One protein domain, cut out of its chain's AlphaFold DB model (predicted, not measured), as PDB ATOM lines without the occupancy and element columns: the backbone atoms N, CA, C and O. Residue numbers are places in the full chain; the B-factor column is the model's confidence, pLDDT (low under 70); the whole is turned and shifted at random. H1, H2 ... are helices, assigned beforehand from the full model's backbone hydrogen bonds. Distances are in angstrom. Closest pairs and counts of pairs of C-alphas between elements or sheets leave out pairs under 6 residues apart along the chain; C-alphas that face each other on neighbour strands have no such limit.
ATOM      1  N   GLN A 140     186.834 173.566 176.663       71.12
ATOM      2  CA  GLN A 140     185.836 172.701 177.277       71.12
ATOM      3  C   GLN A 140     185.206 171.797 176.206       71.12
ATOM      4  O   GLN A 140     185.165 172.167 175.023       71.12
ATOM      5  N   PRO A 141     184.689 170.613 176.583       75.12
ATOM      6  CA  PRO A 141     183.881 169.804 175.683       75.12
ATOM      7  C   PRO A 141     182.797 170.652 174.994       75.12
ATOM      8  O   PRO A 141     182.098 171.451 175.620       75.12
ATOM      9  N   GLY A 142     182.702 170.521 173.670       85.69
ATOM     10  CA  GLY A 142     181.771 171.295 172.842       85.69
ATOM     11  C   GLY A 142     182.265 172.666 172.356       85.69
ATOM     12  O   GLY A 142     181.689 173.178 171.398       85.69
ATOM     13  N   ASP A 143     183.355 173.243 172.882       90.56
ATOM     14  CA  ASP A 143     183.823 174.576 172.440       90.56
ATOM     15  C   ASP A 143     184.182 174.609 170.941       90.56
ATOM     16  O   ASP A 143     183.931 175.598 170.255       90.56
ATOM     17  N   GLY A 144     184.673 173.493 170.389       92.06
ATOM     18  CA  GLY A 144     184.889 173.344 168.945       92.06
ATOM     19  C   GLY A 144     183.597 173.365 168.112       92.06
ATOM     20  O   GLY A 144     183.610 173.880 166.996       92.06
ATOM     21  N   ALA A 145     182.480 172.858 168.646       94.81
ATOM     22  CA  ALA A 145     181.178 172.896 167.979       94.81
ATOM     23  C   ALA A 145     180.573 174.308 168.034       94.81
ATOM     24  O   ALA A 145     180.171 174.834 166.996       94.81
ATOM     25  N   ARG A 146     180.627 174.963 169.207       96.69
ATOM     26  CA  ARG A 146     180.258 176.381 169.388       96.69
ATOM     27  C   ARG A 146     181.030 177.274 168.424       96.69
ATOM     28  O   ARG A 146     180.447 178.089 167.718       96.69
ATOM     29  N   LEU A 147     182.343 177.072 168.323       96.62
ATOM     30  CA  LEU A 147     183.186 177.833 167.409       96.62
ATOM     31  C   LEU A 147     182.850 177.568 165.933       96.62
ATOM     32  O   LEU A 147     182.872 178.501 165.137       96.62
ATOM     33  N   ALA A 148     182.507 176.334 165.552       96.56
ATOM     34  CA  ALA A 148     182.045 176.037 164.195       96.56
ATOM     35  C   ALA A 148     180.699 176.720 163.880       96.56
ATOM     36  O   ALA A 148     180.527 177.238 162.777       96.56
ATOM     37  N   ALA A 149     179.775 176.773 164.844       97.56
ATOM     38  CA  ALA A 149     178.521 177.516 164.726       97.56
ATOM     39  C   ALA A 149     178.762 179.033 164.603       97.56
ATOM     40  O   ALA A 149     178.221 179.650 163.689       97.56
ATOM     41  N   LEU A 150     179.680 179.611 165.392       98.06
ATOM     42  CA  LEU A 150     180.136 181.000 165.218       98.06
ATOM     43  C   LEU A 150     180.744 181.253 163.826       98.06
ATOM     44  O   LEU A 150     180.514 182.313 163.252       98.06
ATOM     45  N   CYS A 151     181.496 180.304 163.255       97.88
ATOM     46  CA  CYS A 151     182.039 180.446 161.898       97.88
ATOM     47  C   CYS A 151     180.925 180.481 160.838       97.88
ATOM     48  O   CYS A 151     180.944 181.354 159.974       97.88
ATOM     49  N   ARG A 152     179.921 179.595 160.924       97.12
ATOM     50  CA  ARG A 152     178.751 179.640 160.023       97.12
ATOM     51  C   ARG A 152     177.973 180.944 160.204       97.12
ATOM     52  O   ARG A 152     177.775 181.693 159.253       97.12
ATOM     53  N   GLY A 153     177.603 181.260 161.440       96.88
ATOM     54  CA  GLY A 153     176.755 182.403 161.754       96.88
ATOM     55  C   GLY A 153     177.386 183.767 161.477       96.88
ATOM     56  O   GLY A 153     176.682 184.709 161.114       96.88
ATOM     57  N   LEU A 154     178.716 183.876 161.572       97.31
ATOM     58  CA  LEU A 154     179.464 185.092 161.241       97.31
ATOM     59  C   LEU A 154     179.949 185.159 159.783       97.31
ATOM     60  O   LEU A 154     180.565 186.162 159.427       97.31
ATOM     61  N   ASN A 155     179.665 184.172 158.924       96.94
ATOM     62  CA  ASN A 155     180.057 184.212 157.509       96.94
ATOM     63  C   ASN A 155     179.490 185.485 156.822       96.94
ATOM     64  O   ASN A 155     178.286 185.741 156.921       96.94
ATOM     65  N   PRO A 156     180.331 186.346 156.204       94.38
ATOM     66  CA  PRO A 156     179.875 187.535 155.471       94.38
ATOM     67  C   PRO A 156     179.124 187.284 154.153       94.38
ATOM     68  O   PRO A 156     178.440 188.207 153.705       94.38
ATOM     69  N   SER A 157     179.258 186.101 153.540       93.12
ATOM     70  CA  SER A 157     178.587 185.706 152.286       93.12
ATOM     71  C   SER A 157     177.345 184.834 152.502       93.12
ATOM     72  O   SER A 157     176.447 184.842 151.669       93.12
ATOM     73  N   ALA A 158     177.290 184.077 153.602       92.38
ATOM     74  CA  ALA A 158     176.191 183.155 153.916       92.38
ATOM     75  C   ALA A 158     175.908 183.126 155.436       92.38
ATOM     76  O   ALA A 158     176.317 182.182 156.116       92.38
ATOM     77  N   PRO A 159     175.293 184.183 156.003       90.62
ATOM     78  CA  PRO A 159     175.038 184.287 157.439       90.62
ATOM     79  C   PRO A 159     173.983 183.274 157.920       90.62
ATOM     80  O   PRO A 159     172.888 183.213 157.376       90.62
ATOM     81  N   ALA A 160     174.310 182.539 158.983       93.62
ATOM     82  CA  ALA A 160     173.439 181.570 159.660       93.62
ATOM     83  C   ALA A 160     173.026 182.088 161.055       93.62
ATOM     84  O   ALA A 160     173.704 181.829 162.056       93.62
ATOM     85  N   THR A 161     171.969 182.900 161.127       93.50
ATOM     86  CA  THR A 161     171.532 183.565 162.373       93.50
ATOM     87  C   THR A 161     171.089 182.564 163.440       93.50
ATOM     88  O   THR A 161     171.397 182.741 164.616       93.50
ATOM     89  N   GLU A 162     170.431 181.481 163.038       94.88
ATOM     90  CA  GLU A 162     170.008 180.377 163.894       94.88
ATOM     91  C   GLU A 162     171.197 179.742 164.636       94.88
ATOM     92  O   GLU A 162     171.157 179.589 165.855       94.88
ATOM     93  N   ALA A 163     172.325 179.534 163.945       96.12
ATOM     94  CA  ALA A 163     173.557 179.035 164.556       96.12
ATOM     95  C   ALA A 163     174.189 180.032 165.552       96.12
ATOM     96  O   ALA A 163     174.939 179.624 166.442       96.12
ATOM     97  N   LEU A 164     173.910 181.337 165.430       96.88
ATOM     98  CA  LEU A 164     174.287 182.323 166.450       96.88
ATOM     99  C   LEU A 164     173.338 182.298 167.647       96.88
ATOM    100  O   LEU A 164     173.803 182.480 168.769       96.88
ATOM    101  N   ALA A 165     172.042 182.074 167.424       96.25
ATOM    102  CA  ALA A 165     171.038 182.037 168.482       96.25
ATOM    103  C   ALA A 165     171.254 180.819 169.397       96.25
ATOM    104  O   ALA A 165     171.286 180.976 170.616       96.25
ATOM    105  N   GLU A 166     171.532 179.646 168.814       95.31
ATOM    106  CA  GLU A 166     171.955 178.434 169.536       95.31
ATOM    107  C   GLU A 166     173.161 178.704 170.448       95.31
ATOM    108  O   GLU A 166     173.129 178.414 171.645       95.31
ATOM    109  N   VAL A 167     174.225 179.309 169.903       96.56
ATOM    110  CA  VAL A 167     175.428 179.641 170.682       96.56
ATOM    111  C   VAL A 167     175.126 180.694 171.746       96.56
ATOM    112  O   VAL A 167     175.648 180.599 172.849       96.56
ATOM    113  N   ALA A 168     174.297 181.695 171.456       96.75
ATOM    114  CA  ALA A 168     173.995 182.757 172.407       96.75
ATOM    115  C   ALA A 168     173.058 182.322 173.547       96.75
ATOM    116  O   ALA A 168     173.106 182.932 174.618       96.75
ATOM    117  N   ALA A 169     172.258 181.271 173.343       95.44
ATOM    118  CA  ALA A 169     171.455 180.628 174.380       95.44
ATOM    119  C   ALA A 169     172.286 179.704 175.298       95.44
ATOM    120  O   ALA A 169     171.968 179.582 176.483       95.44
ATOM    121  N   ASP A 170     173.362 179.092 174.787       94.44
ATOM    122  CA  ASP A 170     174.298 178.287 175.585       94.44
ATOM    123  C   ASP A 170     175.062 179.172 176.600       94.44
ATOM    124  O   ASP A 170     175.749 180.121 176.198       94.44
ATOM    125  N   PRO A 171     175.036 178.856 177.913       91.75
ATOM    126  CA  PRO A 171     175.781 179.595 178.932       91.75
ATOM    127  C   PRO A 171     177.281 179.772 178.676       91.75
ATOM    128  O   PRO A 171     177.833 180.741 179.193       91.75
ATOM    129  N   ARG A 172     177.918 178.878 177.905       93.62
ATOM    130  CA  ARG A 172     179.347 178.898 177.534       93.62
ATOM    131  C   ARG A 172     179.622 179.634 176.211       93.62
ATOM    132  O   ARG A 172     180.780 179.875 175.859       93.62
ATOM    133  N   GLY A 173     178.589 179.972 175.436       95.38
ATOM    134  CA  GLY A 173     178.756 180.558 174.105       95.38
ATOM    135  C   GLY A 173     179.305 181.984 174.111       95.38
ATOM    136  O   GLY A 173     180.091 182.341 173.228       95.38
ATOM    137  N   LEU A 174     178.973 182.777 175.137       95.62
ATOM    138  CA  LEU A 174     179.523 184.122 175.320       95.62
ATOM    139  C   LEU A 174     181.042 184.079 175.539       95.62
ATOM    140  O   LEU A 174     181.775 184.850 174.926       95.62
ATOM    141  N   GLU A 175     181.538 183.158 176.362       95.25
ATOM    142  CA  GLU A 175     182.965 183.007 176.628       95.25
ATOM    143  C   GLU A 175     183.731 182.598 175.371       95.25
ATOM    144  O   GLU A 175     184.758 183.202 175.079       95.25
ATOM    145  N   VAL A 176     183.217 181.648 174.580       95.69
ATOM    146  CA  VAL A 176     183.839 181.275 173.296       95.69
ATOM    147  C   VAL A 176     183.846 182.475 172.337       95.69
ATOM    148  O   VAL A 176     184.865 182.772 171.710       95.69
ATOM    149  N   ALA A 177     182.754 183.242 172.262       96.38
ATOM    150  CA  ALA A 177     182.715 184.459 171.455       96.38
ATOM    151  C   ALA A 177     183.683 185.551 171.959       96.38
ATOM    152  O   ALA A 177     184.189 186.338 171.156       96.38
ATOM    153  N   LEU A 178     183.992 185.597 173.259       94.38
ATOM    154  CA  LEU A 178     184.971 186.516 173.849       94.38
ATOM    155  C   LEU A 178     186.418 186.073 173.627       94.38
ATOM    156  O   LEU A 178     187.241 186.887 173.204       94.38
ATOM    157  N   GLU A 179     186.715 184.790 173.830       93.31
ATOM    158  CA  GLU A 179     188.008 184.160 173.542       93.31
ATOM    159  C   GLU A 179     188.422 184.410 172.078       93.31
ATOM    160  O   GLU A 179     189.570 184.761 171.795       93.31
ATOM    161  N   HIS A 180     187.461 184.349 171.151       95.25
ATOM    162  CA  HIS A 180     187.669 184.646 169.730       95.25
ATOM    163  C   HIS A 180     187.445 186.118 169.328       95.25
ATOM    164  O   HIS A 180     187.661 186.462 168.162       95.25
ATOM    165  N   SER A 181     187.089 186.981 170.287       95.44
ATOM    166  CA  SER A 181     186.905 188.438 170.146       95.44
ATOM    167  C   SER A 181     185.827 188.866 169.136       95.44
ATOM    168  O   SER A 181     185.968 189.882 168.464       95.44
ATOM    169  N   VAL A 182     184.738 188.098 169.049       96.69
ATOM    170  CA  VAL A 182     183.596 188.313 168.139       96.69
ATOM    171  C   VAL A 182     182.260 188.562 168.855       96.69
ATOM    172  O   VAL A 182     181.235 188.690 168.195       96.69
ATOM    173  N   ALA A 183     182.236 188.652 170.190       95.31
ATOM    174  CA  ALA A 183     180.988 188.771 170.954       95.31
ATOM    175  C   ALA A 183     180.088 189.953 170.525       95.31
ATOM    176  O   ALA A 183     178.874 189.787 170.421       95.31
ATOM    177  N   GLY A 184     180.676 191.110 170.195       94.50
ATOM    178  CA  GLY A 184     179.932 192.256 169.655       94.50
ATOM    179  C   GLY A 184     179.266 191.958 168.305       94.50
ATOM    180  O   GLY A 184     178.107 192.300 168.112       94.50
ATOM    181  N   LEU A 185     179.949 191.240 167.405       96.06
ATOM    182  CA  LEU A 185     179.400 190.836 166.101       96.06
ATOM    183  C   LEU A 185     178.225 189.863 166.237       96.06
ATOM    184  O   LEU A 185     177.256 189.968 165.489       96.06
ATOM    185  N   VAL A 186     178.305 188.928 167.190       96.81
ATOM    186  CA  VAL A 186     177.216 187.986 167.490       96.81
ATOM    187  C   VAL A 186     175.985 188.752 167.972       96.81
ATOM    188  O   VAL A 186     174.910 188.606 167.394       96.81
ATOM    189  N   ALA A 187     176.151 189.623 168.970       95.19
ATOM    190  CA  ALA A 187     175.058 190.429 169.507       95.19
ATOM    191  C   ALA A 187     174.460 191.392 168.465       95.19
ATOM    192  O   ALA A 187     173.241 191.515 168.395       95.19
ATOM    193  N   HIS A 188     175.286 192.019 167.621       94.19
ATOM    194  CA  HIS A 188     174.833 192.898 166.541       94.19
ATOM    195  C   HIS A 188     174.003 192.136 165.493       94.19
ATOM    196  O   HIS A 188     172.919 192.589 165.135       94.19
ATOM    197  N   ARG A 189     174.436 190.942 165.051       94.56
ATOM    198  CA  ARG A 189     173.643 190.117 164.114       94.56
ATOM    199  C   ARG A 189     172.333 189.615 164.728       94.56
ATOM    200  O   ARG A 189     171.303 189.677 164.066       94.56
ATOM    201  N   LEU A 190     172.350 189.169 165.987       94.94
ATOM    202  CA  LEU A 190     171.133 188.749 166.693       94.94
ATOM    203  C   LEU A 190     170.176 189.919 166.963       94.94
ATOM    204  O   LEU A 190     168.965 189.730 166.933       94.94
ATOM    205  N   GLY A 191     170.700 191.123 167.202       92.94
ATOM    206  CA  GLY A 191     169.905 192.345 167.326       92.94
ATOM    207  C   GLY A 191     169.245 192.738 166.004       92.94
ATOM    208  O   GLY A 191     168.040 192.962 165.973       92.94
ATOM    209  N   ALA A 192     170.005 192.741 164.903       91.31
ATOM    210  CA  ALA A 192     169.494 193.048 163.564       91.31
ATOM    211  C   ALA A 192     168.421 192.056 163.074       91.31
ATOM    212  O   ALA A 192     167.560 192.426 162.280       91.31
ATOM    213  N   ALA A 193     168.459 190.810 163.555       91.88
ATOM    214  CA  ALA A 193     167.465 189.778 163.263       91.88
ATOM    215  C   ALA A 193     166.365 189.641 164.338       91.88
ATOM    216  O   ALA A 193     165.618 188.668 164.309       91.88
ATOM    217  N   SER A 194     166.299 190.547 165.322       91.00
ATOM    218  CA  SER A 194     165.430 190.494 166.519       91.00
ATOM    219  C   SER A 194     165.610 189.284 167.458       91.00
ATOM    220  O   SER A 194     165.191 189.356 168.612       91.00
ATOM    221  N   ALA A 195     166.323 188.233 167.041       92.00
ATOM    222  CA  ALA A 195     166.596 187.001 167.791       92.00
ATOM    223  C   ALA A 195     167.300 187.192 169.154       92.00
ATOM    224  O   ALA A 195     167.304 186.289 169.990       92.00
ATOM    225  N   LEU A 196     167.892 188.364 169.428       89.81
ATOM    226  CA  LEU A 196     168.423 188.690 170.762       89.81
ATOM    227  C   LEU A 196     167.308 188.811 171.824       89.81
ATOM    228  O   LEU A 196     167.578 188.661 173.018       89.81
ATOM    229  N   ALA A 197     166.068 189.099 171.411       90.56
ATOM    230  CA  ALA A 197     164.909 189.132 172.298       90.56
ATOM    231  C   ALA A 197     164.496 187.724 172.758       90.56
ATOM    232  O   ALA A 197     164.121 187.567 173.916       90.56
ATOM    233  N   ASP A 198     164.653 186.712 171.905       92.94
ATOM    234  CA  ASP A 198     164.200 185.335 172.156       92.94
ATOM    235  C   ASP A 198     165.137 184.541 173.084       92.94
ATOM    236  O   ASP A 198     164.786 183.470 173.581       92.94
ATOM    237  N   LEU A 199     166.334 185.070 173.363       94.31
ATOM    238  CA  LEU A 199     167.262 184.467 174.317       94.31
ATOM    239  C   LEU A 199     166.701 184.487 175.752       94.31
ATOM    240  O   LEU A 199     166.069 185.472 176.152       94.31
ATOM    241  N   PRO A 200     167.028 183.478 176.589       95.00
ATOM    242  CA  PRO A 200     166.750 183.520 178.024       95.00
ATOM    243  C   PRO A 200     167.287 184.811 178.657       95.00
ATOM    244  O   PRO A 200     168.419 185.204 178.364       95.00
TER     245      PRO A 200
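Overview. This is residues 140 to 200 of the 501 residues of an uncharacterized protein of Acidobacteria bacterium (UniProt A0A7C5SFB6). Four short helices form a small, crossed cluster: H1 and H2 fold back on each other as a helical hairpin, H4 crosses H2, and H3 stands about perpendicular to both helices of the hairpin. H3 and H4 meet in a corner at their link. The 61 printed residues hold four named helices, in the order H1, H2, H3, H4, and no named strand; the class is all helix. The whole is compact, with a radius of gyration of the C-alphas of 10.3 A and spans of 29 by 28 by 17 A.

Arrangement. H1, residues 143 to 153, touches H2, residues 161 to 169, and the two form a hairpin. Their closest C-alphas, of Ala 149 and Ala 163, are 5.2 A apart; they run opposite ways at a steep tilt of 36 degrees, only just beyond shallow. H3, residues 173 to 179, touches H1 about perpendicular, at 88 degrees, with the C-alphas of Arg 146 and Gly 173 closest at 6.5 A. H4, residues 183 to 192, touches H2 at a steep tilt of 58 degrees, opposite ways, with the C-alphas of Leu 164 and Val 186 closest at 6.5 A. H1 and H4 are close but not clearly touching: the closest C-alphas, of Leu 150 and Val 186, are 7.9 A apart. H3 only just touches H2, and only at the corner, with 3 pairs of C-alphas within 8 A; Val 167 and Gly 173 have the closest C-alphas, 4.9 A apart. Every O i to N i+4 pair is within hydrogen-bond range in H1, H3 and H4; in H2 4 of 5 are.

Along the chain. H1 begins at C-alpha 143 (183.823, 174.576, 172.440) and is 15.0 A long; H4, 14.3 A, ends at C-alpha 192 (169.494, 193.048, 163.564). H2 is 12.4 A and H3 9.9 A.

Size, cuts and confidence. The C-alphas farthest apart, of Pro 141 and Ala 192, are 29.9 A apart. The printed part has no cut and no long link. No printed residue is under 70 in pLDDT.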